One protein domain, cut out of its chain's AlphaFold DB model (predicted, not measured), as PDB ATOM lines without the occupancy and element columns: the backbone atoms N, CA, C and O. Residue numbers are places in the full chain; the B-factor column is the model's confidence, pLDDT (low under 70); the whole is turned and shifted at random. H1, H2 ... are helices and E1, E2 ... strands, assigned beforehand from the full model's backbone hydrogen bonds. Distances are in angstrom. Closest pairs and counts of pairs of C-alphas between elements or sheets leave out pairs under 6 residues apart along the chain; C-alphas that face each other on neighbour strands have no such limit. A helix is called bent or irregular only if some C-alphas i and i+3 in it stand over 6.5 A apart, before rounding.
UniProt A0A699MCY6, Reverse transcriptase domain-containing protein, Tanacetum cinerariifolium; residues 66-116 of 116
ATOM      1  N   LYS A  66     193.740 101.536 120.273       86.56
ATOM      2  CA  LYS A  66     194.503 102.760 120.021       86.56
ATOM      3  C   LYS A  66     194.240 103.859 121.054       86.56
ATOM      4  O   LYS A  66     195.183 104.485 121.526       86.56
ATOM      5  N   GLU A  67     192.981 104.106 121.405       87.94
ATOM      6  CA  GLU A  67     192.625 105.105 122.422       87.94
ATOM      7  C   GLU A  67     193.126 104.710 123.811       87.94
ATOM      8  O   GLU A  67     193.610 105.563 124.549       87.94
ATOM      9  N   ILE A  68     193.047 103.423 124.151       87.19
ATOM     10  CA  ILE A  68     193.549 102.904 125.427       87.19
ATOM     11  C   ILE A  68     195.070 103.046 125.478       87.19
ATOM     12  O   ILE A  68     195.607 103.536 126.467       87.19
ATOM     13  N   LEU A  69     195.767 102.714 124.387       88.06
ATOM     14  CA  LEU A  69     197.205 102.948 124.284       88.06
ATOM     15  C   LEU A  69     197.547 104.430 124.484       88.06
ATOM     16  O   LEU A  69     198.495 104.733 125.196       88.06
ATOM     17  N   ALA A  70     196.783 105.353 123.898       86.44
ATOM     18  CA  ALA A  70     197.029 106.785 124.052       86.44
ATOM     19  C   ALA A  70     196.754 107.295 125.481       86.44
ATOM     20  O   ALA A  70     197.486 108.149 125.976       86.44
ATOM     21  N   ALA A  71     195.718 106.780 126.147       86.88
ATOM     22  CA  ALA A  71     195.343 107.191 127.500       86.88
ATOM     23  C   ALA A  71     196.227 106.560 128.588       86.88
ATOM     24  O   ALA A  71     196.490 107.176 129.620       86.88
ATOM     25  N   GLU A  72     196.681 105.328 128.367       85.44
ATOM     26  CA  GLU A  72     197.303 104.478 129.382       85.44
ATOM     27  C   GLU A  72     198.666 103.931 128.934       85.44
ATOM     28  O   GLU A  72     199.120 102.911 129.444       85.44
ATOM     29  N   ALA A  73     199.359 104.632 128.026       80.50
ATOM     30  CA  ALA A  73     200.674 104.250 127.491       80.50
ATOM     31  C   ALA A  73     201.683 103.840 128.578       80.50
ATOM     32  O   ALA A  73     202.479 102.929 128.375       80.50
ATOM     33  N   SER A  74     201.632 104.492 129.744       81.00
ATOM     34  CA  SER A  74     202.520 104.229 130.881       81.00
ATOM     35  C   SER A  74     202.243 102.914 131.615       81.00
ATOM     36  O   SER A  74     203.083 102.469 132.394       81.00
ATOM     37  N   LYS A  75     201.077 102.299 131.401       84.94
ATOM     38  CA  LYS A  75     200.684 101.027 132.022       84.94
ATOM     39  C   LYS A  75     201.137  99.821 131.202       84.94
ATOM     40  O   LYS A  75     201.257  98.727 131.748       84.94
ATOM     41  N   PHE A  76     201.412 100.019 129.914       84.06
ATOM     42  CA  PHE A  76     201.836  98.954 129.017       84.06
ATOM     43  C   PHE A  76     203.334  98.702 129.123       84.06
ATOM     44  O   PHE A  76     204.152  99.623 129.112       84.06
ATOM     45  N   GLN A  77     203.704  97.426 129.182       84.50
ATOM     46  CA  GLN A  77     205.102  97.039 129.059       84.50
ATOM     47  C   GLN A  77     205.569  97.247 127.611       84.50
ATOM     48  O   GLN A  77     204.781  97.001 126.683       84.50
ATOM     49  N   PRO A  78     206.839  97.651 127.401       81.81
ATOM     50  CA  PRO A  78     207.409  97.784 126.070       81.81
ATOM     51  C   PRO A  78     207.177  96.508 125.250       81.81
ATOM     52  O   PRO A  78     207.455  95.406 125.740       81.81
ATOM     53  N   PRO A  79     206.664  96.619 124.015       81.75
ATOM     54  CA  PRO A  79     206.457  95.447 123.193       81.75
ATOM     55  C   PRO A  79     207.781  94.755 122.871       81.75
ATOM     56  O   PRO A  79     208.757  95.427 122.531       81.75
ATOM     57  N   PRO A  80     207.801  93.414 122.816       80.62
ATOM     58  CA  PRO A  80     208.838  92.728 122.068       80.62
ATOM     59  C   PRO A  80     208.748  93.093 120.572       80.62
ATOM     60  O   PRO A  80     207.677  93.476 120.078       80.62
ATOM     61  N   PRO A  81     209.859  92.966 119.830       80.31
ATOM     62  CA  PRO A  81     209.897  93.282 118.410       80.31
ATOM     63  C   PRO A  81     208.915  92.415 117.618       80.31
ATOM     64  O   PRO A  81     208.655  91.254 117.945       80.31
ATOM     65  N   MET A  82     208.366  92.987 116.546       81.69
ATOM     66  CA  MET A  82     207.408  92.285 115.701       81.69
ATOM     67  C   MET A  82     208.058  91.071 115.032       81.69
ATOM     68  O   MET A  82     208.974  91.204 114.224       81.69
ATOM     69  N   VAL A  83     207.509  89.886 115.309       76.56
ATOM     70  CA  VAL A  83     207.992  88.598 114.776       76.56
ATOM     71  C   VAL A  83     207.652  88.417 113.287       76.56
ATOM     72  O   VAL A  83     208.133  87.499 112.629       76.56
ATOM     73  N   THR A  84     206.805  89.283 112.724       71.94
ATOM     74  CA  THR A  84     206.440  89.214 111.307       71.94
ATOM     75  C   THR A  84     207.584  89.737 110.427       71.94
ATOM     76  O   THR A  84     208.058  90.854 110.668       71.94
ATOM     77  N   PRO A  85     208.019  88.976 109.400       70.19
ATOM     78  CA  PRO A  85     209.034  89.426 108.448       70.19
ATOM     79  C   PRO A  85     208.603  90.705 107.736       70.19
ATOM     80  O   PRO A  85     207.421  90.857 107.415       70.19
ATOM     81  N   VAL A  86     209.554  91.596 107.448       67.31
ATOM     82  CA  VAL A  86     209.273  92.917 106.866       67.31
ATOM     83  C   VAL A  86     208.549  92.819 105.523       67.31
ATOM     84  O   VAL A  86     207.612  93.573 105.289       67.31
ATOM     85  N   GLU A  87     208.865  91.826 104.689       68.25
ATOM     86  CA  GLU A  87     208.165  91.596 103.416       68.25
ATOM     87  C   GLU A  87     206.683  91.221 103.562       68.25
ATOM     88  O   GLU A  87     205.905  91.419 102.633       68.25
ATOM     89  N   LYS A  88     206.263  90.697 104.722       70.56
ATOM     90  CA  LYS A  88     204.854  90.366 105.001       70.56
ATOM     91  C   LYS A  88     204.105  91.492 105.709       70.56
ATOM     92  O   LYS A  88     202.909  91.359 105.975       70.56
ATOM     93  N   ARG A  89     204.787  92.588 106.043       76.69
ATOM     94  CA  ARG A  89     204.182  93.747 106.698       76.69
ATOM     95  C   ARG A  89     203.428  94.561 105.653       76.69
ATOM     96  O   ARG A  89     203.978  94.939 104.625       76.69
ATOM     97  N   SER A  90     202.161  94.866 105.928       74.12
ATOM     98  CA  SER A  90     201.419  95.835 105.125       74.12
ATOM     99  C   SER A  90     202.100  97.200 105.240       74.12
ATOM    100  O   SER A  90     202.007  97.848 106.281       74.12
ATOM    101  N   GLY A  91     202.755  97.657 104.168       75.25
ATOM    102  CA  GLY A  91     203.437  98.958 104.128       75.25
ATOM    103  C   GLY A  91     202.507 100.157 104.360       75.25
ATOM    104  O   GLY A  91     202.974 101.235 104.720       75.25
ATOM    105  N   ASN A  92     201.197  99.950 104.202       82.81
ATOM    106  CA  ASN A  92     200.144 100.950 104.376       82.81
ATOM    107  C   ASN A  92     199.591 101.024 105.812       82.81
ATOM    108  O   ASN A  92     198.755 101.879 106.084       82.81
ATOM    109  N   LYS A  93     199.990 100.116 106.713       88.06
ATOM    110  CA  LYS A  93     199.503 100.067 108.100       88.06
ATOM    111  C   LYS A  93     200.668 100.267 109.068       88.06
ATOM    112  O   LYS A  93     201.744  99.713 108.847       88.06
ATOM    113  N   PHE A  94     200.440 101.030 110.133       87.56
ATOM    114  CA  PHE A  94     201.427 101.321 111.171       87.56
ATOM    115  C   PHE A  94     200.845 101.039 112.555       87.56
ATOM    116  O   PHE A  94     199.678 101.347 112.809       87.56
ATOM    117  N   CYS A  95     201.663 100.450 113.424       89.56
ATOM    118  CA  CYS A  95     201.295 100.124 114.789       89.56
ATOM    119  C   CYS A  95     202.064 101.033 115.744       89.56
ATOM    120  O   CYS A  95     203.278 100.895 115.883       89.56
ATOM    121  N   ASP A  96     201.350 101.919 116.435       89.94
ATOM    122  CA  ASP A  96     201.925 102.876 117.391       89.94
ATOM    123  C   ASP A  96     202.546 102.164 118.600       89.94
ATOM    124  O   ASP A  96     203.522 102.632 119.174       89.94
ATOM    125  N   PHE A  97     202.015 100.989 118.953       89.25
ATOM    126  CA  PHE A  97     202.544 100.177 120.042       89.25
ATOM    127  C   PHE A  97     203.974  99.706 119.738       89.25
ATOM    128  O   PHE A  97     204.866  99.861 120.563       89.25
ATOM    129  N   HIS A  98     204.218  99.199 118.526       88.06
ATOM    130  CA  HIS A  98     205.543  98.738 118.093       88.06
ATOM    131  C   HIS A  98     206.399  99.833 117.442       88.06
ATOM    132  O   HIS A  98     207.586  99.610 117.224       88.06
ATOM    133  N   ASN A  99     205.809 100.987 117.119       87.00
ATOM    134  CA  ASN A  99     206.403 102.022 116.270       87.00
ATOM    135  C   ASN A  99     206.938 101.466 114.935       87.00
ATOM    136  O   ASN A  99     207.969 101.901 114.423       87.00
ATOM    137  N   ASP A 100     206.228 100.492 114.364       86.00
ATOM    138  CA  ASP A 100     206.665  99.739 113.188       86.00
ATOM    139  C   ASP A 100     205.506  99.549 112.197       86.00
ATOM    140  O   ASP A 100     204.319  99.593 112.545       86.00
ATOM    141  N   LYS A 101     205.850  99.347 110.925       86.25
ATOM    142  CA  LYS A 101     204.882  99.058 109.866       86.25
ATOM    143  C   LYS A 101     204.379  97.622 109.996       86.25
ATOM    144  O   LYS A 101     205.053  96.748 110.524       86.25
ATOM    145  N   GLY A 102     203.194  97.340 109.470       86.06
ATOM    146  CA  GLY A 102     202.728  95.971 109.247       86.06
ATOM    147  C   GLY A 102     201.276  95.713 109.588       86.06
ATOM    148  O   GLY A 102     200.568  95.138 108.767       86.06
ATOM    149  N   HIS A 103     200.826  96.153 110.757       88.38
ATOM    150  CA  HIS A 103     199.425  96.094 111.180       88.38
ATOM    151  C   HIS A 103     199.039  97.418 111.841       88.38
ATOM    152  O   HIS A 103     199.919  98.215 112.149       88.38
ATOM    153  N   SER A 104     197.743  97.684 112.006       89.94
ATOM    154  CA  SER A 104     197.287  98.856 112.760       89.94
ATOM    155  C   SER A 104     197.291  98.577 114.261       89.94
ATOM    156  O   SER A 104     197.158  97.429 114.685       89.94
ATOM    157  N   THR A 105     197.372  99.630 115.074       89.31
ATOM    158  CA  THR A 105     197.266  99.541 116.541       89.31
ATOM    159  C   THR A 105     196.004  98.782 116.990       89.31
ATOM    160  O   THR A 105     196.067  97.963 117.902       89.31
ATOM    161  N   ASP A 106     194.877  98.939 116.285       87.81
ATOM    162  CA  ASP A 106     193.617  98.227 116.568       87.81
ATOM    163  C   ASP A 106     193.665  96.719 116.272       87.81
ATOM    164  O   ASP A 106     192.943  95.920 116.874       87.81
ATOM    165  N   GLU A 107     194.525  96.298 115.345       86.88
ATOM    166  CA  GLU A 107     194.748  94.891 115.002       86.88
ATOM    167  C   GLU A 107     195.850  94.254 115.866       86.88
ATOM    168  O   GLU A 107     196.071  93.045 115.783       86.88
ATOM    169  N   CYS A 108     196.517  95.026 116.731       88.12
ATOM    170  CA  CYS A 108     197.625  94.541 117.540       88.12
ATOM    171  C   CYS A 108     197.151  93.531 118.595       88.12
ATOM    172  O   CYS A 108     196.479  93.871 119.570       88.12
ATOM    173  N   MET A 109     197.519  92.263 118.403       86.38
ATOM    174  CA  MET A 109     197.204  91.181 119.345       86.38
ATOM    175  C   MET A 109     197.927  91.358 120.680       86.38
ATOM    176  O   MET A 109     197.355  91.087 121.731       86.38
ATOM    177  N   GLN A 110     199.174  91.830 120.633       87.69
ATOM    178  CA  GLN A 110     200.007  92.041 121.814       87.69
ATOM    179  C   GLN A 110     199.401  93.108 122.733       87.69
ATOM    180  O   GLN A 110     199.332  92.909 123.941       87.69
ATOM    181  N   LEU A 111     198.926  94.208 122.140       88.75
ATOM    182  CA  LEU A 111     198.239  95.279 122.850       88.75
ATOM    183  C   LEU A 111     196.917  94.787 123.439       88.75
ATOM    184  O   LEU A 111     196.697  94.939 124.632       88.75
ATOM    185  N   LYS A 112     196.072  94.115 122.642       86.94
ATOM    186  CA  LYS A 112     194.802  93.547 123.132       86.94
ATOM    187  C   LYS A 112     194.989  92.597 124.315       86.94
ATOM    188  O   LYS A 112     194.201  92.646 125.247       86.94
ATOM    189  N   LYS A 113     196.056  91.792 124.308       86.12
ATOM    190  CA  LYS A 113     196.394  90.883 125.411       86.12
ATOM    191  C   LYS A 113     196.842  91.600 126.692       86.12
ATOM    192  O   LYS A 113     196.772  90.995 127.747       86.12
ATOM    193  N   GLN A 114     197.355  92.828 126.612       85.56
ATOM    194  CA  GLN A 114     197.681  93.612 127.812       85.56
ATOM    195  C   GLN A 114     196.483  94.398 128.354       85.56
ATOM    196  O   GLN A 114     196.545  94.881 129.479       85.56
ATOM    197  N   ILE A 115     195.441  94.585 127.539       86.25
ATOM    198  CA  ILE A 115     194.215  95.283 127.940       86.25
ATOM    199  C   ILE A 115     193.241  94.321 128.643       86.25
ATOM    200  O   ILE A 115     192.524  94.747 129.545       86.25
ATOM    201  N   GLU A 116     193.201  93.056 128.216       81.75
ATOM    202  CA  GLU A 116     192.485  91.966 128.902       81.75
ATOM    203  C   GLU A 116     193.242  91.451 130.129       81.75
ATOM    204  O   GLU A 116     192.572  91.241 131.165       81.75
TER     205      GLU A 116
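Overview. This is residues 66 to 116 of the 116 residues of the protein "Reverse transcriptase domain-containing protein" of Tanacetum cinerariifolium (UniProt A0A699MCY6). A strand hairpin, E1 and E2, lies toward one end of an elongated body and two short helices, H1 and H2, toward the other; residues 76 to 89 run along one side and turn back into E1. The 51 printed residues have the order H1, E1, E2, H2, with an antiparallel sheet E1 - E2 and a mixed class. The whole is compact, radius of gyration of the C-alphas 10.7 A, spanning 31 by 18 by 16 A.

Arrangement. Look first at the hairpin of E1, residues 90 to 95, and E2, residues 100 to 102: N 102 and O 93 are 2.8 A apart, within hydrogen-bond range. H1, residues 66 to 75, and H2, residues 109 to 115, are close but not clearly touching; their closest C-alphas, of Leu 69 and Leu 111, are 7.9 A apart. Their steep tilt is 64 degrees, the same way. Every O i to N i+4 pair is within range in H2, 4 of 6 in H1. H1 is irregular: C-alphas 71 and 74 are 8.5 A apart.

Along the chain. Find C-alpha 90 at (201.419, 95.835, 105.125); E1 runs 10.6 A from there, and E2 measures 6.7 A. H1 starts at (194.503, 102.760, 120.021) and covers 13.6 A; H2, 10.0 A, ends at (194.215, 95.283, 127.940).

Size, cuts and confidence. The printed part has no cut. The H1 to E1 link is long, 14 residues; residues 86 to 87 are under pLDDT 70.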